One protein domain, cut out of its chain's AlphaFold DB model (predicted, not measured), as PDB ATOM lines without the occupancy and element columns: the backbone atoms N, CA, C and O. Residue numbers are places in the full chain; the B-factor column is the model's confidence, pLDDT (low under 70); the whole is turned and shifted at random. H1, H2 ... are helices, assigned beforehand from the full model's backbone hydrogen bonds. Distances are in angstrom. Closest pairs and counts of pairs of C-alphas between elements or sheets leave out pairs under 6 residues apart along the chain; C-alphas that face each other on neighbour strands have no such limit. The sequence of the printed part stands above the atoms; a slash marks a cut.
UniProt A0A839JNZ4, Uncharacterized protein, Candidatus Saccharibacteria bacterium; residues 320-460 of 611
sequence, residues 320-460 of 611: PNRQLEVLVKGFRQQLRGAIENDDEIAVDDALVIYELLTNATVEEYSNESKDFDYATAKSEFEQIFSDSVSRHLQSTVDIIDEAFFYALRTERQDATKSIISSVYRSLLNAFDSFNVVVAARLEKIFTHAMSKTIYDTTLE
ATOM      1  N   PRO A 320      37.810  -8.237  -9.398       71.25
ATOM      2  CA  PRO A 320      37.418  -9.093 -10.516       71.25
ATOM      3  C   PRO A 320      35.908  -9.068 -10.803       71.25
ATOM      4  O   PRO A 320      35.509  -9.172 -11.958       71.25
ATOM      5  N   ASN A 321      35.074  -8.889  -9.773       73.38
ATOM      6  CA  ASN A 321      33.615  -8.846  -9.908       73.38
ATOM      7  C   ASN A 321      33.148  -7.553 -10.589       73.38
ATOM      8  O   ASN A 321      32.306  -7.600 -11.480       73.38
ATOM      9  N   ARG A 322      33.746  -6.404 -10.249       75.62
ATOM     10  CA  ARG A 322      33.445  -5.139 -10.932       75.62
ATOM     11  C   ARG A 322      33.885  -5.167 -12.395       75.62
ATOM     12  O   ARG A 322      33.165  -4.702 -13.272       75.62
ATOM     13  N   GLN A 323      35.052  -5.743 -12.665       77.81
ATOM     14  CA  GLN A 323      35.544  -5.947 -14.026       77.81
ATOM     15  C   GLN A 323      34.632  -6.887 -14.833       77.81
ATOM     16  O   GLN A 323      34.365  -6.616 -16.001       77.81
ATOM     17  N   LEU A 324      34.094  -7.941 -14.208       81.19
ATOM     18  CA  LEU A 324      33.092  -8.810 -14.828       81.19
ATOM     19  C   LEU A 324      31.779  -8.064 -15.110       81.19
ATOM     20  O   LEU A 324      31.202  -8.237 -16.175       81.19
ATOM     21  N   GLU A 325      31.328  -7.191 -14.208       80.38
ATOM     22  CA  GLU A 325      30.145  -6.352 -14.435       80.38
ATOM     23  C   GLU A 325      30.295  -5.462 -15.678       80.38
ATOM     24  O   GLU A 325      29.374  -5.367 -16.490       80.38
ATOM     25  N   VAL A 326      31.460  -4.827 -15.842       82.81
ATOM     26  CA  VAL A 326      31.769  -3.999 -17.018       82.81
ATOM     27  C   VAL A 326      31.791  -4.851 -18.286       82.81
ATOM     28  O   VAL A 326      31.203  -4.449 -19.287       82.81
ATOM     29  N   LEU A 327      32.397  -6.042 -18.234       85.75
ATOM     30  CA  LEU A 327      32.410  -6.979 -19.357       85.75
ATOM     31  C   LEU A 327      30.990  -7.398 -19.768       85.75
ATOM     32  O   LEU A 327      30.671  -7.370 -20.951       85.75
ATOM     33  N   VAL A 328      30.133  -7.756 -18.808       86.31
ATOM     34  CA  VAL A 328      28.746  -8.181 -19.064       86.31
ATOM     35  C   VAL A 328      27.913  -7.033 -19.648       86.31
ATOM     36  O   VAL A 328      27.135  -7.244 -20.577       86.31
ATOM     37  N   LYS A 329      28.117  -5.798 -19.171       86.88
ATOM     38  CA  LYS A 329      27.496  -4.597 -19.755       86.88
ATOM     39  C   LYS A 329      27.958  -4.350 -21.193       86.88
ATOM     40  O   LYS A 329      27.113  -4.121 -22.054       86.88
ATOM     41  N   GLY A 330      29.263  -4.442 -21.450       86.88
ATOM     42  CA  GLY A 330      29.824  -4.306 -22.797       86.88
ATOM     43  C   GLY A 330      29.323  -5.395 -23.744       86.88
ATOM     44  O   GLY A 330      28.963  -5.101 -24.877       86.88
ATOM     45  N   PHE A 331      29.203  -6.636 -23.262       90.12
ATOM     46  CA  PHE A 331      28.595  -7.737 -24.010       90.12
ATOM     47  C   PHE A 331      27.149  -7.443 -24.409       90.12
ATOM     48  O   PHE A 331      26.818  -7.567 -25.585       90.12
ATOM     49  N   ARG A 332      26.311  -6.977 -23.473       91.19
ATOM     50  CA  ARG A 332      24.929  -6.576 -23.779       91.19
ATOM     51  C   ARG A 332      24.867  -5.512 -24.872       91.19
ATOM     52  O   ARG A 332      24.080  -5.645 -25.803       91.19
ATOM     53  N   GLN A 333      25.680  -4.462 -24.745       89.50
ATOM     54  CA  GLN A 333      25.710  -3.350 -25.699       89.50
ATOM     55  C   GLN A 333      26.168  -3.807 -27.084       89.50
ATOM     56  O   GLN A 333      25.498  -3.515 -28.071       89.50
ATOM     57  N   GLN A 334      27.257  -4.576 -27.150       89.00
ATOM     58  CA  GLN A 334      27.800  -5.066 -28.412       89.00
ATOM     59  C   GLN A 334      26.844  -6.037 -29.114       89.00
ATOM     60  O   GLN A 334      26.621  -5.891 -30.311       89.00
ATOM     61  N   LEU A 335      26.249  -6.987 -28.383       91.62
ATOM     62  CA  LEU A 335      25.291  -7.932 -28.957       91.62
ATOM     63  C   LEU A 335      24.046  -7.207 -29.478       91.62
ATOM     64  O   LEU A 335      23.626  -7.438 -30.605       91.62
ATOM     65  N   ARG A 336      23.483  -6.287 -28.687       90.00
ATOM     66  CA  ARG A 336      22.313  -5.510 -29.105       90.00
ATOM     67  C   ARG A 336      22.602  -4.656 -30.340       90.00
ATOM     68  O   ARG A 336      21.815  -4.689 -31.279       90.00
ATOM     69  N   GLY A 337      23.729  -3.946 -30.358       88.69
ATOM     70  CA  GLY A 337      24.134  -3.136 -31.508       88.69
ATOM     71  C   GLY A 337      24.363  -3.972 -32.771       88.69
ATOM     72  O   GLY A 337      23.986  -3.549 -33.858       88.69
ATOM     73  N   ALA A 338      24.925  -5.178 -32.638       89.19
ATOM     74  CA  ALA A 338      25.097  -6.096 -33.763       89.19
ATOM     75  C   ALA A 338      23.752  -6.550 -34.360       89.19
ATOM     76  O   ALA A 338      23.591  -6.543 -35.576       89.19
ATOM     77  N   ILE A 339      22.766  -6.868 -33.510       90.56
ATOM     78  CA  ILE A 339      21.414  -7.255 -33.952       90.56
ATOM     79  C   ILE A 339      20.671  -6.066 -34.577       90.56
ATOM     80  O   ILE A 339      19.989  -6.218 -35.587       90.56
ATOM     81  N   GLU A 340      20.797  -4.868 -33.996       89.31
ATOM     82  CA  GLU A 340      20.188  -3.641 -34.529       89.31
ATOM     83  C   GLU A 340      20.671  -3.338 -35.956       89.31
ATOM     84  O   GLU A 340      19.855  -2.997 -36.818       89.31
ATOM     85  N   ASN A 341      21.968  -3.541 -36.206       86.31
ATOM     86  CA  ASN A 341      22.612  -3.324 -37.501       86.31
ATOM     87  C   ASN A 341      22.466  -4.496 -38.488       86.31
ATOM     88  O   ASN A 341      22.924  -4.363 -39.619       86.31
ATOM     89  N   ASP A 342      21.838  -5.604 -38.079       80.50
ATOM     90  CA  ASP A 342      21.669  -6.826 -38.884       80.50
ATOM     91  C   ASP A 342      22.988  -7.412 -39.419       80.50
ATOM     92  O   ASP A 342      23.082  -7.888 -40.547       80.50
ATOM     93  N   ASP A 343      24.043  -7.331 -38.607       85.25
ATOM     94  CA  ASP A 343      25.369  -7.835 -38.960       85.25
ATOM     95  C   ASP A 343      25.581  -9.214 -38.318       85.25
ATOM     96  O   ASP A 343      25.972  -9.320 -37.152       85.25
ATOM     97  N   GLU A 344      25.311 -10.279 -39.084       85.00
ATOM     98  CA  GLU A 344      25.467 -11.679 -38.650       85.00
ATOM     99  C   GLU A 344      26.874 -11.951 -38.094       85.00
ATOM    100  O   GLU A 344      27.027 -12.569 -37.037       85.00
ATOM    101  N   ILE A 345      27.912 -11.420 -38.748       85.12
ATOM    102  CA  ILE A 345      29.307 -11.622 -38.341       85.12
ATOM    103  C   ILE A 345      29.555 -10.955 -36.987       85.12
ATOM    104  O   ILE A 345      30.209 -11.538 -36.119       85.12
ATOM    105  N   ALA A 346      29.027  -9.747 -36.780       85.19
ATOM    106  CA  ALA A 346      29.142  -9.048 -35.505       85.19
ATOM    107  C   ALA A 346      28.338  -9.727 -34.383       85.19
ATOM    108  O   ALA A 346      28.792  -9.723 -33.233       85.19
ATOM    109  N   VAL A 347      27.182 -10.328 -34.695       89.06
ATOM    110  CA  VAL A 347      26.390 -11.118 -33.737       89.06
ATOM    111  C   VAL A 347      27.183 -12.346 -33.297       89.06
ATOM    112  O   VAL A 347      27.348 -12.567 -32.095       89.06
ATOM    113  N   ASP A 348      27.747 -13.095 -34.243       87.50
ATOM    114  CA  ASP A 348      28.579 -14.261 -33.946       87.50
ATOM    115  C   ASP A 348      29.832 -13.881 -33.142       87.50
ATOM    116  O   ASP A 348      30.131 -14.512 -32.123       87.50
ATOM    117  N   ASP A 349      30.536 -12.809 -33.526       84.81
ATOM    118  CA  ASP A 349      31.705 -12.308 -32.791       84.81
ATOM    119  C   ASP A 349      31.334 -11.888 -31.349       84.81
ATOM    120  O   ASP A 349      32.135 -12.086 -30.428       84.81
ATOM    121  N   ALA A 350      30.129 -11.349 -31.116       88.44
ATOM    122  CA  ALA A 350      29.637 -11.037 -29.772       88.44
ATOM    123  C   ALA A 350      29.293 -12.308 -28.973       88.44
ATOM    124  O   ALA A 350      29.661 -12.420 -27.799       88.44
ATOM    125  N   LEU A 351      28.642 -13.295 -29.597       91.69
ATOM    126  CA  LEU A 351      28.256 -14.564 -28.964       91.69
ATOM    127  C   LEU A 351      29.457 -15.443 -28.580       91.69
ATOM    128  O   LEU A 351      29.382 -16.210 -27.621       91.69
ATOM    129  N   VAL A 352      30.621 -15.260 -29.207       88.31
ATOM    130  CA  VAL A 352      31.877 -15.872 -28.736       88.31
ATOM    131  C   VAL A 352      32.174 -15.519 -27.271       88.31
ATOM    132  O   VAL A 352      32.748 -16.325 -26.538       88.31
ATOM    133  N   ILE A 353      31.798 -14.325 -26.809       85.56
ATOM    134  CA  ILE A 353      32.031 -13.902 -25.420       85.56
ATOM    135  C   ILE A 353      31.075 -14.613 -24.476       85.56
ATOM    136  O   ILE A 353      31.491 -15.035 -23.397       85.56
ATOM    137  N   TYR A 354      29.830 -14.803 -24.905       88.75
ATOM    138  CA  TYR A 354      28.874 -15.648 -24.205       88.75
ATOM    139  C   TYR A 354      29.412 -17.076 -24.038       88.75
ATOM    140  O   TYR A 354      29.450 -17.592 -22.920       88.75
ATOM    141  N   GLU A 355      29.938 -17.680 -25.102       88.50
ATOM    142  CA  GLU A 355      30.542 -19.016 -25.039       88.50
ATOM    143  C   GLU A 355      31.752 -19.060 -24.096       88.50
ATOM    144  O   GLU A 355      31.909 -20.008 -23.329       88.50
ATOM    145  N   LEU A 356      32.598 -18.024 -24.082       87.38
ATOM    146  CA  LEU A 356      33.726 -17.933 -23.147       87.38
ATOM    147  C   LEU A 356      33.277 -17.820 -21.689       87.38
ATOM    148  O   LEU A 356      33.883 -18.456 -20.825       87.38
ATOM    149  N   LEU A 357      32.239 -17.026 -21.413       84.88
ATOM    150  CA  LEU A 357      31.649 -16.895 -20.080       84.88
ATOM    151  C   LEU A 357      31.100 -18.244 -19.604       84.88
ATOM    152  O   LEU A 357      31.375 -18.670 -18.477       84.88
ATOM    153  N   THR A 358      30.386 -18.943 -20.484       83.44
ATOM    154  CA  THR A 358      29.802 -20.253 -20.201       83.44
ATOM    155  C   THR A 358      30.883 -21.313 -19.991       83.44
ATOM    156  O   THR A 358      30.890 -21.973 -18.954       83.44
ATOM    157  N   ASN A 359      31.877 -21.402 -20.878       84.25
ATOM    158  CA  ASN A 359      32.987 -22.356 -20.770       84.25
ATOM    159  C   ASN A 359      33.869 -22.098 -19.536       84.25
ATOM    160  O   ASN A 359      34.295 -23.033 -18.861       84.25
ATOM    161  N   ALA A 360      34.137 -20.834 -19.190       82.50
ATOM    162  CA  ALA A 360      34.863 -20.504 -17.963       82.50
ATOM    163  C   ALA A 360      34.089 -20.935 -16.707       82.50
ATOM    164  O   ALA A 360      34.695 -21.372 -15.731       82.50
ATOM    165  N   THR A 361      32.757 -20.837 -16.746       78.31
ATOM    166  CA  THR A 361      31.881 -21.323 -15.674       78.31
ATOM    167  C   THR A 361      31.919 -22.841 -15.589       78.31
ATOM    168  O   THR A 361      32.116 -23.378 -14.503       78.31
ATOM    169  N   VAL A 362      31.813 -23.521 -16.729       76.62
ATOM    170  CA  VAL A 362      31.948 -24.975 -16.827       76.62
ATOM    171  C   VAL A 362      33.230 -25.454 -16.142       76.62
ATOM    172  O   VAL A 362      33.164 -26.286 -15.241       76.62
ATOM    173  N   GLU A 363      34.376 -24.875 -16.507       78.44
ATOM    174  CA  GLU A 363      35.692 -25.287 -16.005       78.44
ATOM    175  C   GLU A 363      35.901 -25.021 -14.509       78.44
ATOM    176  O   GLU A 363      36.624 -25.758 -13.848       78.44
ATOM    177  N   GLU A 364      35.314 -23.959 -13.951       75.00
ATOM    178  CA  GLU A 364      35.463 -23.670 -12.518       75.00
ATOM    179  C   GLU A 364      34.504 -24.490 -11.649       75.00
ATOM    180  O   GLU A 364      34.776 -24.689 -10.464       75.00
ATOM    181  N   TYR A 365      33.387 -24.968 -12.199       68.38
ATOM    182  CA  TYR A 365      32.390 -25.761 -11.470       68.38
ATOM    183  C   TYR A 365      32.456 -27.272 -11.766       68.38
ATOM    184  O   TYR A 365      31.786 -28.039 -11.081       68.38
ATOM    185  N   SER A 366      33.297 -27.723 -12.705       61.28
ATOM    186  CA  SER A 366      33.416 -29.139 -13.106       61.28
ATOM    187  C   SER A 366      33.862 -30.088 -11.986       61.28
ATOM    188  O   SER A 366      33.577 -31.277 -12.042       61.28
ATOM    189  N   ASN A 367      34.565 -29.590 -10.961       51.69
ATOM    190  CA  ASN A 367      35.095 -30.426  -9.874       51.69
ATOM    191  C   ASN A 367      34.168 -30.508  -8.645       51.69
ATOM    192  O   ASN A 367      34.366 -31.376  -7.800       51.69
ATOM    193  N   GLU A 368      33.175 -29.619  -8.534       52.94
ATOM    194  CA  GLU A 368      32.215 -29.567  -7.413       52.94
ATOM    195  C   GLU A 368      30.867 -30.229  -7.763       52.94
ATOM    196  O   GLU A 368      30.037 -30.441  -6.883       52.94
ATOM    197  N   SER A 369      30.646 -30.597  -9.031       50.75
ATOM    198  CA  SER A 369      29.364 -31.114  -9.534       50.75
ATOM    199  C   SER A 369      28.983 -32.509  -9.023       50.75
ATOM    200  O   SER A 369      27.830 -32.908  -9.171       50.75
ATOM    201  N   LYS A 370      29.902 -33.250  -8.388       52.97
ATOM    202  CA  LYS A 370      29.612 -34.607  -7.892       52.97
ATOM    203  C   LYS A 370      28.641 -34.640  -6.710       52.97
ATOM    204  O   LYS A 370      27.939 -35.641  -6.560       52.97
ATOM    205  N   ASP A 371      28.582 -33.570  -5.918       52.56
ATOM    206  CA  ASP A 371      27.721 -33.462  -4.728       52.56
ATOM    207  C   ASP A 371      26.573 -32.455  -4.905       52.56
ATOM    208  O   ASP A 371      25.727 -32.318  -4.024       52.56
ATOM    209  N   PHE A 372      26.528 -31.758  -6.043       57.78
ATOM    210  CA  PHE A 372      25.540 -30.720  -6.318       57.78
ATOM    211  C   PHE A 372      24.424 -31.267  -7.218       57.78
ATOM    212  O   PHE A 372      24.628 -31.533  -8.403       57.78
ATOM    213  N   ASP A 373      23.244 -31.491  -6.640       63.72
ATOM    214  CA  ASP A 373      22.065 -32.018  -7.337       63.72
ATOM    215  C   ASP A 373      21.441 -30.984  -8.308       63.72
ATOM    216  O   ASP A 373      21.527 -29.774  -8.102       63.72
ATOM    217  N   TYR A 374      20.812 -31.476  -9.382       66.50
ATOM    218  CA  TYR A 374      20.116 -30.679 -10.397       66.50
ATOM    219  C   TYR A 374      18.951 -29.867  -9.817       66.50
ATOM    220  O   TYR A 374      18.823 -28.685 -10.136       66.50
ATOM    221  N   ALA A 375      18.137 -30.453  -8.932       64.88
ATOM    222  CA  ALA A 375      17.020 -29.745  -8.311       64.88
ATOM    223  C   ALA A 375      17.516 -28.629  -7.378       64.88
ATOM    224  O   ALA A 375      16.981 -27.521  -7.395       64.88
ATOM    225  N   THR A 376      18.590 -28.889  -6.630       64.44
ATOM    226  CA  THR A 376      19.279 -27.882  -5.810       64.44
ATOM    227  C   THR A 376      19.890 -26.774  -6.668       64.44
ATOM    228  O   THR A 376      19.754 -25.600  -6.341       64.44
ATOM    229  N   ALA A 377      20.505 -27.108  -7.805       65.38
ATOM    230  CA  ALA A 377      21.014 -26.107  -8.736       65.38
ATOM    231  C   ALA A 377      19.894 -25.190  -9.222       65.38
ATOM    232  O   ALA A 377      19.996 -23.971  -9.106       65.38
ATOM    233  N   LYS A 378      18.799 -25.773  -9.708       66.56
ATOM    234  CA  LYS A 378      17.619 -25.037 -10.158       66.56
ATOM    235  C   LYS A 378      17.043 -24.149  -9.048       66.56
ATOM    236  O   LYS A 378      16.825 -22.960  -9.281       66.56
ATOM    237  N   SER A 379      16.878 -24.684  -7.837       59.94
ATOM    238  CA  SER A 379      16.298 -23.954  -6.707       59.94
ATOM    239  C   SER A 379      17.216 -22.859  -6.162       59.94
ATOM    240  O   SER A 379      16.725 -21.767  -5.902       59.94
ATOM    241  N   GLU A 380      18.535 -23.059  -6.077       57.25
ATOM    242  CA  GLU A 380      19.491 -22.003  -5.700       57.25
ATOM    243  C   GLU A 380      19.499 -20.832  -6.699       57.25
ATOM    244  O   GLU A 380      19.853 -19.705  -6.342       57.25
ATOM    245  N   PHE A 381      19.102 -21.069  -7.955       57.25
ATOM    246  CA  PHE A 381      18.927 -20.002  -8.942       57.25
ATOM    247  C   PHE A 381      17.575 -19.299  -8.832       57.25
ATOM    248  O   PHE A 381      17.502 -18.092  -9.058       57.25
ATOM    249  N   GLU A 382      16.514 -20.022  -8.488       52.59
ATOM    250  CA  GLU A 382      15.172 -19.458  -8.316       52.59
ATOM    251  C   GLU A 382      15.012 -18.736  -6.964       52.59
ATOM    252  O   GLU A 382      14.341 -17.706  -6.874       52.59
ATOM    253  N   GLN A 383      15.677 -19.222  -5.914       45.03
ATOM    254  CA  GLN A 383      15.518 -18.780  -4.532       45.03
ATOM    255  C   GLN A 383      16.625 -17.822  -4.071       45.03
ATOM    256  O   GLN A 383      17.325 -18.102  -3.113       45.03
ATOM    257  N   ILE A 384      16.663 -16.601  -4.619       41.25
ATOM    258  CA  ILE A 384      17.339 -15.419  -4.023       41.25
ATOM    259  C   ILE A 384      18.788 -15.196  -4.501       41.25
ATOM    260  O   ILE A 384      19.764 -15.738  -3.988       41.25
ATOM    261  N   PHE A 385      18.953 -14.226  -5.407       49.88
ATOM    262  CA  PHE A 385      20.243 -13.644  -5.790       49.88
ATOM    263  C   PHE A 385      20.942 -12.967  -4.599       49.88
ATOM    264  O   PHE A 385      20.726 -11.781  -4.326       49.88
ATOM    265  N   SER A 386      21.802 -13.699  -3.884       50.59
ATOM    266  CA  SER A 386      22.544 -13.151  -2.742       50.59
ATOM    267  C   SER A 386      24.009 -12.808  -2.980       50.59
ATOM    268  O   SER A 386      24.542 -11.992  -2.230       50.59
ATOM    269  N   ASP A 387      24.645 -13.366  -4.011       56.72
ATOM    270  CA  ASP A 387      26.049 -13.095  -4.337       56.72
ATOM    271  C   ASP A 387      26.254 -12.582  -5.768       56.72
ATOM    272  O   ASP A 387      25.398 -12.710  -6.646       56.72
ATOM    273  N   SER A 388      27.420 -11.974  -5.991       57.72
ATOM    274  CA  SER A 388      27.824 -11.401  -7.275       57.72
ATOM    275  C   SER A 388      27.808 -12.418  -8.415       57.72
ATOM    276  O   SER A 388      27.493 -12.050  -9.538       57.72
ATOM    277  N   VAL A 389      28.094 -13.695  -8.162       58.38
ATOM    278  CA  VAL A 389      28.209 -14.698  -9.227       58.38
ATOM    279  C   VAL A 389      26.871 -15.206  -9.722       58.38
ATOM    280  O   VAL A 389      26.700 -15.293 -10.935       58.38
ATOM    281  N   SER A 390      25.899 -15.448  -8.841       64.00
ATOM    282  CA  SER A 390      24.529 -15.731  -9.288       64.00
ATOM    283  C   SER A 390      23.977 -14.549 -10.081       64.00
ATOM    284  O   SER A 390      23.341 -14.755 -11.107       64.00
ATOM    285  N   ARG A 391      24.297 -13.311  -9.678       68.62
ATOM    286  CA  ARG A 391      23.901 -12.103 -10.414       68.62
ATOM    287  C   ARG A 391      24.555 -12.007 -11.792       68.62
ATOM    288  O   ARG A 391      23.868 -11.705 -12.757       68.62
ATOM    289  N   HIS A 392      25.861 -12.251 -11.906       68.31
ATOM    290  CA  HIS A 392      26.550 -12.182 -13.198       68.31
ATOM    291  C   HIS A 392      26.101 -13.297 -14.140       68.31
ATOM    292  O   HIS A 392      25.874 -13.042 -15.315       68.31
ATOM    293  N   LEU A 393      25.923 -14.513 -13.622       69.19
ATOM    294  CA  LEU A 393      25.483 -15.650 -14.421       69.19
ATOM    295  C   LEU A 393      24.022 -15.506 -14.861       69.19
ATOM    296  O   LEU A 393      23.716 -15.795 -16.015       69.19
ATOM    297  N   GLN A 394      23.147 -14.991 -13.993       75.81
ATOM    298  CA  GLN A 394      21.782 -14.637 -14.381       75.81
ATOM    299  C   GLN A 394      21.760 -13.484 -15.378       75.81
ATOM    300  O   GLN A 394      21.048 -13.561 -16.366       75.81
ATOM    301  N   SER A 395      22.588 -12.455 -15.183       78.56
ATOM    302  CA  SER A 395      22.660 -11.341 -16.128       78.56
ATOM    303  C   SER A 395      23.032 -11.813 -17.532       78.56
ATOM    304  O   SER A 395      22.557 -11.228 -18.497       78.56
ATOM    305  N   THR A 396      23.856 -12.854 -17.669       80.62
ATOM    306  CA  THR A 396      24.158 -13.450 -18.975       80.62
ATOM    307  C   THR A 396      22.927 -14.125 -19.591       80.62
ATOM    308  O   THR A 396      22.672 -13.924 -20.775       80.62
ATOM    309  N   VAL A 397      22.146 -14.876 -18.801       83.75
ATOM    310  CA  VAL A 397      20.861 -15.468 -19.229       83.75
ATOM    311  C   VAL A 397      19.894 -14.371 -19.682       83.75
ATOM    312  O   VAL A 397      19.377 -14.435 -20.790       83.75
ATOM    313  N   ASP A 398      19.733 -13.320 -18.874       87.31
ATOM    314  CA  ASP A 398      18.825 -12.205 -19.157       87.31
ATOM    315  C   ASP A 398      19.204 -11.467 -20.452       87.31
ATOM    316  O   ASP A 398      18.326 -11.075 -21.218       87.31
ATOM    317  N   ILE A 399      20.506 -11.293 -20.719       90.56
ATOM    318  CA  ILE A 399      20.997 -10.658 -21.951       90.56
ATOM    319  C   ILE A 399      20.664 -11.507 -23.175       90.56
ATOM    320  O   ILE A 399      20.216 -10.955 -24.177       90.56
ATOM    321  N   ILE A 400      20.872 -12.825 -23.114       93.19
ATOM    322  CA  ILE A 400      20.523 -13.722 -24.223       93.19
ATOM    323  C   ILE A 400      19.009 -13.753 -24.432       93.19
ATOM    324  O   ILE A 400      18.556 -13.642 -25.568       93.19
ATOM    325  N   ASP A 401      18.222 -13.825 -23.357       90.75
ATOM    326  CA  ASP A 401      16.759 -13.811 -23.427       90.75
ATOM    327  C   ASP A 401      16.211 -12.497 -24.003       90.75
ATOM    328  O   ASP A 401      15.196 -12.502 -24.707       90.75
ATOM    329  N   GLU A 402      16.832 -11.361 -23.675       91.62
ATOM    330  CA  GLU A 402      16.508 -10.050 -24.241       91.62
ATOM    331  C   GLU A 402      16.909  -9.977 -25.715       91.62
ATOM    332  O   GLU A 402      16.095  -9.573 -26.539       91.62
ATOM    333  N   ALA A 403      18.131 -10.397 -26.050       92.75
ATOM    334  CA  ALA A 403      18.652 -10.382 -27.411       92.75
ATOM    335  C   ALA A 403      17.829 -11.276 -28.344       92.75
ATOM    336  O   ALA A 403      17.440 -10.834 -29.422       92.75
ATOM    337  N   PHE A 404      17.497 -12.493 -27.905       93.12
ATOM    338  CA  PHE A 404      16.631 -13.412 -28.640       93.12
ATOM    339  C   PHE A 404      15.267 -12.781 -28.899       93.12
ATOM    340  O   PHE A 404      14.771 -12.790 -30.018       93.12
ATOM    341  N   PHE A 405      14.663 -12.195 -27.865       90.56
ATOM    342  CA  PHE A 405      13.344 -11.588 -27.996       90.56
ATOM    343  C   PHE A 405      13.348 -10.355 -28.893       90.56
ATOM    344  O   PHE A 405      12.411 -10.144 -29.660       90.56
ATOM    345  N   TYR A 406      14.405  -9.552 -28.810       91.25
ATOM    346  CA  TYR A 406      14.595  -8.409 -29.685       91.25
ATOM    347  C   TYR A 406      14.757  -8.856 -31.142       91.25
ATOM    348  O   TYR A 406      14.049  -8.344 -32.006       91.25
ATOM    349  N   ALA A 407      15.612  -9.850 -31.405       91.06
ATOM    350  CA  ALA A 407      15.811 -10.415 -32.739       91.06
ATOM    351  C   ALA A 407      14.520 -11.032 -33.298       91.06
ATOM    352  O   ALA A 407      14.176 -10.788 -34.451       91.06
ATOM    353  N   LEU A 408      13.758 -11.742 -32.458       90.56
ATOM    354  CA  LEU A 408      12.462 -12.317 -32.816       90.56
ATOM    355  C   LEU A 408      11.467 -11.226 -33.236       90.56
ATOM    356  O   LEU A 408      10.881 -11.313 -34.307       90.56
ATOM    357  N   ARG A 409      11.303 -10.175 -32.424       88.62
ATOM    358  CA  ARG A 409      10.364  -9.070 -32.698       88.62
ATOM    359  C   ARG A 409      10.751  -8.184 -33.867       88.62
ATOM    360  O   ARG A 409       9.887  -7.543 -34.450       88.62
ATOM    361  N   THR A 410      12.042  -8.106 -34.163       88.06
ATOM    362  CA  THR A 410      12.557  -7.328 -35.294       88.06
ATOM    363  C   THR A 410      12.776  -8.187 -36.538       88.06
ATOM    364  O   THR A 410      13.339  -7.700 -37.512       88.06
ATOM    365  N   GLU A 411      12.322  -9.447 -36.510       88.44
ATOM    366  CA  GLU A 411      12.400 -10.414 -37.612       88.44
ATOM    367  C   GLU A 411      13.822 -10.618 -38.165       88.44
ATOM    368  O   GLU A 411      14.030 -10.933 -39.335       88.44
ATOM    369  N   ARG A 412      14.835 -10.480 -37.298       89.25
ATOM    370  CA  ARG A 412      16.252 -10.673 -37.635       89.25
ATOM    371  C   ARG A 412      16.581 -12.164 -37.644       89.25
ATOM    372  O   ARG A 412      17.031 -12.730 -36.646       89.25
ATOM    373  N   GLN A 413      16.296 -12.827 -38.762       88.75
ATOM    374  CA  GLN A 413      16.415 -14.280 -38.899       88.75
ATOM    375  C   GLN A 413      17.816 -14.817 -38.585       88.75
ATOM    376  O   GLN A 413      17.928 -15.766 -37.803       88.75
ATOM    377  N   ASP A 414      18.861 -14.203 -39.136       88.50
ATOM    378  CA  ASP A 414      20.237 -14.673 -38.954       88.50
ATOM    379  C   ASP A 414      20.698 -14.501 -37.505       88.50
ATOM    380  O   ASP A 414      21.203 -15.444 -36.898       88.50
ATOM    381  N   ALA A 415      20.381 -13.361 -36.884       91.19
ATOM    382  CA  ALA A 415      20.639 -13.142 -35.463       91.19
ATOM    383  C   ALA A 415      19.953 -14.198 -34.577       91.19
ATOM    384  O   ALA A 415      20.590 -14.780 -33.694       91.19
ATOM    385  N   THR A 416      18.675 -14.495 -34.827       92.06
ATOM    386  CA  THR A 416      17.936 -15.530 -34.089       92.06
ATOM    387  C   THR A 416      18.583 -16.905 -34.258       92.06
ATOM    388  O   THR A 416      18.790 -17.620 -33.273       92.06
ATOM    389  N   LYS A 417      18.978 -17.268 -35.482       92.38
ATOM    390  CA  LYS A 417      19.666 -18.530 -35.780       92.38
ATOM    391  C   LYS A 417      21.025 -18.623 -35.077       92.38
ATOM    392  O   LYS A 417      21.327 -19.666 -34.487       92.38
ATOM    393  N   SER A 418      21.818 -17.554 -35.090       92.00
ATOM    394  CA  SER A 418      23.112 -17.477 -34.405       92.00
ATOM    395  C   SER A 418      22.972 -17.630 -32.894       92.00
ATOM    396  O   SER A 418      23.703 -18.421 -32.288       92.00
ATOM    397  N   ILE A 419      21.982 -16.966 -32.287       93.31
ATOM    398  CA  ILE A 419      21.688 -17.096 -30.854       93.31
ATOM    399  C   ILE A 419      21.312 -18.544 -30.517       93.31
ATOM    400  O   ILE A 419      21.941 -19.141 -29.643       93.31
ATOM    401  N   ILE A 420      20.356 -19.146 -31.240       93.75
ATOM    402  CA  ILE A 420      19.946 -20.548 -31.027       93.75
ATOM    403  C   ILE A 420      21.153 -21.489 -31.149       93.75
ATOM    404  O   ILE A 420      21.366 -22.349 -30.294       93.75
ATOM    405  N   SER A 421      21.974 -21.308 -32.186       92.69
ATOM    406  CA  SER A 421      23.180 -22.107 -32.424       92.69
ATOM    407  C   SER A 421      24.205 -21.974 -31.295       92.69
ATOM    408  O   SER A 421      24.763 -22.978 -30.853       92.69
ATOM    409  N   SER A 422      24.458 -20.759 -30.802       91.88
ATOM    410  CA  SER A 422      25.432 -20.519 -29.730       91.88
ATOM    411  C   SER A 422      24.964 -21.077 -28.380       91.88
ATOM    412  O   SER A 422      25.749 -21.700 -27.655       91.88
ATOM    413  N   VAL A 423      23.671 -20.943 -28.057       92.50
ATOM    414  CA  VAL A 423      23.077 -21.548 -26.851       92.50
ATOM    415  C   VAL A 423      23.113 -23.074 -26.947       92.50
ATOM    416  O   VAL A 423      23.522 -23.724 -25.987       92.50
ATOM    417  N   TYR A 424      22.787 -23.651 -28.110       92.56
ATOM    418  CA  TYR A 424      22.881 -25.096 -28.344       92.56
ATOM    419  C   TYR A 424      24.314 -25.621 -28.194       92.56
ATOM    420  O   TYR A 424      24.547 -26.577 -27.459       92.56
ATOM    421  N   ARG A 425      25.301 -24.971 -28.825       91.00
ATOM    422  CA  ARG A 425      26.724 -25.335 -28.695       91.00
ATOM    423  C   ARG A 425      27.195 -25.268 -27.245       91.00
ATOM    424  O   ARG A 425      27.883 -26.167 -26.773       91.00
ATOM    425  N   SER A 426      26.782 -24.232 -26.520       89.19
ATOM    426  CA  SER A 426      27.061 -24.113 -25.089       89.19
ATOM    427  C   SER A 426      26.416 -25.243 -24.280       89.19
ATOM    428  O   SER A 426      27.018 -25.713 -23.317       89.19
ATOM    429  N   LEU A 427      25.213 -25.686 -24.668       88.44
ATOM    430  CA  LEU A 427      24.481 -26.764 -23.997       88.44
ATOM    431  C   LEU A 427      25.195 -28.100 -24.181       88.44
ATOM    432  O   LEU A 427      25.419 -28.798 -23.196       88.44
ATOM    433  N   LEU A 428      25.651 -28.388 -25.402       87.81
ATOM    434  CA  LEU A 428      26.485 -29.553 -25.700       87.81
ATOM    435  C   LEU A 428      27.790 -29.542 -24.892       87.81
ATOM    436  O   LEU A 428      28.113 -30.523 -24.234       87.81
ATOM    437  N   ASN A 429      28.496 -28.409 -24.835       84.00
ATOM    438  CA  ASN A 429      29.724 -28.305 -24.039       84.00
ATOM    439  C   ASN A 429      29.468 -28.523 -22.537       84.00
ATOM    440  O   ASN A 429      30.269 -29.155 -21.845       84.00
ATOM    441  N   ALA A 430      28.370 -27.977 -22.003       77.50
ATOM    442  CA  ALA A 430      27.989 -28.163 -20.602       77.50
ATOM    443  C   ALA A 430      27.635 -29.626 -20.301       77.50
ATOM    444  O   ALA A 430      27.904 -30.121 -19.204       77.50
ATOM    445  N   PHE A 431      27.060 -30.306 -21.290       77.62
ATOM    446  CA  PHE A 431      26.738 -31.719 -21.234       77.62
ATOM    447  C   PHE A 431      28.001 -32.593 -21.238       77.62
ATOM    448  O   PHE A 431      28.170 -33.399 -20.326       77.62
ATOM    449  N   ASP A 432      28.938 -32.353 -22.161       75.56
ATOM    450  CA  ASP A 432      30.216 -33.082 -22.269       75.56
ATOM    451  C   ASP A 432      31.114 -32.914 -21.034       75.56
ATOM    452  O   ASP A 432      31.874 -33.803 -20.654       75.56
ATOM    453  N   SER A 433      31.040 -31.746 -20.399       69.06
ATOM    454  CA  SER A 433      31.793 -31.409 -19.185       69.06
ATOM    455  C   SER A 433      31.075 -31.773 -17.886       69.06
ATOM    456  O   SER A 433      31.611 -31.524 -16.803       69.06
ATOM    457  N   PHE A 434      29.872 -32.346 -17.992       71.31
ATOM    458  CA  PHE A 434      29.053 -32.806 -16.874       71.31
ATOM    459  C   PHE A 434      28.760 -31.725 -15.827       71.31
ATOM    460  O   PHE A 434      28.810 -31.939 -14.610       71.31
ATOM    461  N   ASN A 435      28.451 -30.521 -16.309       74.88
ATOM    462  CA  ASN A 435      28.170 -29.375 -15.462       74.88
ATOM    463  C   ASN A 435      26.660 -29.122 -15.337       74.88
ATOM    464  O   ASN A 435      26.073 -28.350 -16.095       74.88
ATOM    465  N   VAL A 436      26.055 -29.738 -14.316       72.81
ATOM    466  CA  VAL A 436      24.632 -29.617 -13.935       72.81
ATOM    467  C   VAL A 436      24.164 -28.154 -13.862       72.81
ATOM    468  O   VAL A 436      23.105 -27.799 -14.375       72.81
ATOM    469  N   VAL A 437      24.976 -27.286 -13.250       73.50
ATOM    470  CA  VAL A 437      24.658 -25.866 -13.035       73.50
ATOM    471  C   VAL A 437      24.515 -25.115 -14.353       73.50
ATOM    472  O   VAL A 437      23.595 -24.316 -14.527       73.50
ATOM    473  N   VAL A 438      25.448 -25.336 -15.273       77.00
ATOM    474  CA  VAL A 438      25.432 -24.666 -16.572       77.00
ATOM    475  C   VAL A 438      24.327 -25.253 -17.452       77.00
ATOM    476  O   VAL A 438      23.588 -24.491 -18.072       77.00
ATOM    477  N   ALA A 439      24.148 -26.574 -17.429       80.25
ATOM    478  CA  ALA A 439      23.084 -27.274 -18.141       80.25
ATOM    479  C   ALA A 439      21.682 -26.746 -17.789       80.25
ATOM    480  O   ALA A 439      20.947 -26.330 -18.682       80.25
ATOM    481  N   ALA A 440      21.341 -26.667 -16.496       79.88
ATOM    482  CA  ALA A 440      20.038 -26.173 -16.041       79.88
ATOM    483  C   ALA A 440      19.735 -24.741 -16.530       79.88
ATOM    484  O   ALA A 440      18.594 -24.391 -16.825       79.88
ATOM    485  N   ARG A 441      20.762 -23.896 -16.668       79.38
ATOM    486  CA  ARG A 441      20.597 -22.515 -17.151       79.38
ATOM    487  C   ARG A 441      20.378 -22.430 -18.646       79.38
ATOM    488  O   ARG A 441      19.561 -21.638 -19.100       79.38
ATOM    489  N   LEU A 442      21.125 -23.221 -19.402       86.50
ATOM    490  CA  LEU A 442      20.979 -23.274 -20.849       86.50
ATOM    491  C   LEU A 442      19.615 -23.865 -21.222       86.50
ATOM    492  O   LEU A 442      18.948 -23.338 -22.108       86.50
ATOM    493  N   GLU A 443      19.143 -24.859 -20.463       87.88
ATOM    494  CA  GLU A 443      17.777 -25.383 -20.559       87.88
ATOM    495  C   GLU A 443      16.721 -24.296 -20.305       87.88
ATOM    496  O   GLU A 443      15.725 -24.201 -21.027       87.88
ATOM    497  N   LYS A 444      16.950 -23.438 -19.303       86.88
ATOM    498  CA  LYS A 444      16.068 -22.307 -18.997       86.88
ATOM    499  C   LYS A 444      16.007 -21.299 -20.145       86.88
ATOM    500  O   LYS A 444      14.905 -20.893 -20.497       86.88
ATOM    501  N   ILE A 445      17.142 -20.949 -20.761       89.00
ATOM    502  CA  ILE A 445      17.176 -20.067 -21.946       89.00
ATOM    503  C   ILE A 445      16.341 -20.673 -23.081       89.00
ATOM    504  O   ILE A 445      15.497 -19.994 -23.657       89.00
ATOM    505  N   PHE A 446      16.518 -21.965 -23.376       91.06
ATOM    506  CA  PHE A 446      15.721 -22.652 -24.397       91.06
ATOM    507  C   PHE A 446      14.223 -22.635 -24.080       91.06
ATOM    508  O   PHE A 446      13.405 -22.314 -24.943       91.06
ATOM    509  N   THR A 447      13.865 -22.933 -22.832       90.06
ATOM    510  CA  THR A 447      12.472 -22.935 -22.372       90.06
ATOM    511  C   THR A 447      11.861 -21.534 -22.468       90.06
ATOM    512  O   THR A 447      10.737 -21.382 -22.942       90.06
ATOM    513  N   HIS A 448      12.599 -20.491 -22.081       90.69
ATOM    514  CA  HIS A 448      12.179 -19.098 -22.225       90.69
ATOM    515  C   HIS A 448      12.037 -18.683 -23.692       90.69
ATOM    516  O   HIS A 448      11.058 -18.024 -24.036       90.69
ATOM    517  N   ALA A 449      12.967 -19.079 -24.561       91.88
ATOM    518  CA  ALA A 449      12.904 -18.803 -25.991       91.88
ATOM    519  C   ALA A 449      11.671 -19.458 -26.635       91.88
ATOM    520  O   ALA A 449      10.930 -18.786 -27.355       91.88
ATOM    521  N   MET A 450      11.391 -20.729 -26.320       91.94
ATOM    522  CA  MET A 450      10.172 -21.411 -26.774       91.94
ATOM    523  C   MET A 450       8.919 -20.730 -26.238       91.94
ATOM    524  O   MET A 450       8.038 -20.388 -27.016       91.94
ATOM    525  N   SER A 451       8.873 -20.478 -24.928       90.88
ATOM    526  CA  SER A 451       7.784 -19.766 -24.260       90.88
ATOM    527  C   SER A 451       7.490 -18.440 -24.966       90.88
ATOM    528  O   SER A 451       6.393 -18.250 -25.487       90.88
ATOM    529  N   LYS A 452       8.480 -17.553 -25.103       88.31
ATOM    530  CA  LYS A 452       8.310 -16.269 -25.796       88.31
ATOM    531  C   LYS A 452       7.843 -16.456 -27.235       88.31
ATOM    532  O   LYS A 452       6.926 -15.766 -27.651       88.31
ATOM    533  N   THR A 453       8.409 -17.409 -27.972       89.00
ATOM    534  CA  THR A 453       7.990 -17.671 -29.355       89.00
ATOM    535  C   THR A 453       6.525 -18.103 -29.415       89.00
ATOM    536  O   THR A 453       5.780 -17.591 -30.237       89.00
ATOM    537  N   ILE A 454       6.075 -18.975 -28.512       87.62
ATOM    538  CA  ILE A 454       4.706 -19.505 -28.460       87.62
ATOM    539  C   ILE A 454       3.699 -18.438 -27.996       87.62
ATOM    540  O   ILE A 454       2.675 -18.227 -28.657       87.62
ATOM    541  N   TYR A 455       4.001 -17.743 -26.896       84.56
ATOM    542  CA  TYR A 455       3.109 -16.784 -26.239       84.56
ATOM    543  C   TYR A 455       3.110 -15.390 -26.874       84.56
ATOM    544  O   TYR A 455       2.153 -14.652 -26.657       84.56
ATOM    545  N   ASP A 456       4.143 -14.992 -27.629       79.94
ATOM    546  CA  ASP A 456       4.174 -13.641 -28.197       79.94
ATOM    547  C   ASP A 456       3.098 -13.489 -29.280       79.94
ATOM    548  O   ASP A 456       3.159 -14.106 -30.347       79.94
ATOM    549  N   THR A 457       2.089 -12.680 -28.967       70.31
ATOM    550  CA  THR A 457       0.979 -12.312 -29.848       70.31
ATOM    551  C   THR A 457       1.258 -11.034 -30.635       70.31
ATOM    552  O   THR A 457       0.467 -10.677 -31.500       70.31
ATOM    553  N   THR A 458       2.364 -10.337 -30.342       73.69
ATOM    554  CA  THR A 458       2.716  -9.057 -30.981       73.69
ATOM    555  C   THR A 458       3.453  -9.212 -32.308       73.69
ATOM    556  O   THR A 458       3.574  -8.242 -33.048       73.69
ATOM    557  N   LEU A 459       3.932 -10.418 -32.622       75.25
ATOM    558  CA  LEU A 459       4.606 -10.720 -33.880       75.25
ATOM    559  C   LEU A 459       3.579 -11.129 -34.948       75.25
ATOM    560  O   LEU A 459       2.948 -12.179 -34.826       75.25
ATOM    561  N   GLU A 460       3.425 -10.316 -35.994       71.00
ATOM    562  CA  GLU A 460       2.441 -10.556 -37.062       71.00
ATOM    563  C   GLU A 460       2.876 -11.668 -38.034       71.00
ATOM    564  O   GLU A 460       2.035 -12.392 -38.570       71.00
TER     565      GLU A 460
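This is residues 320 to 460 of the 611 residues of an uncharacterized protein of Candidatus Saccharibacteria bacterium (UniProt A0A839JNZ4). Five long helices form an up-and-down bundle, each of H1, H2, H4, H5 and H6 running against the one before it, with H4 nearest the middle. The short helix H3 packs at one end, crossing the beginning of H6. The printed part has 141 residues with six named helices, H1 to H6 in chain order, and no named strand; its class is all helix. It is compact, with a radius of gyration of the C-alphas of 15.1 A and spans of 46 by 33 by 29 A.

The longest helices by residues are H2, residues 344 to 365, 31.4 A, and H4, residues 388 to 409, 30.9 A. H1, residues 320 to 340, measures 30.1 A and begins at C-alpha 320 (37.418, -9.093, -10.516). H5 is residues 413 to 432, 28.6 A. H6, residues 436 to 455, 27.9 A, ends at C-alpha 455 (3.109, -16.784, -26.239). H3 is residues 374 to 382.

H4 touches H1 at a shallow tilt of 3 degrees, the same way; their closest C-alphas, Arg 332 and Ile 399, are 6.0 A apart. H4 and H6 touch at 29 degrees, closest at C-alphas 401 and 445, 6.4 A. H2 touches H5, closest at C-alphas 344 and 415, 6.0 A. H5 and H6 form a hairpin, closest at C-alphas 430 and 439, 5.6 A. H3 touches residues 436 to 440 of H6 at a steep tilt of 62 degrees, closest at C-alphas 377 and 437, 5.6 A. H1 and H6 are apart. Every O i to N i+4 pair is within hydrogen-bond range in H1, H3, H4 and H5; in H2 16 of 18 are, in H6 15 of 16.

The two farthest C-alphas, Asp 371 and Glu 460, are 47.0 A apart. The printed part has no cut, and no link is long. The mean pLDDT of the printed part is 79.8; residues 365 to 393 and residue 433 are under 70.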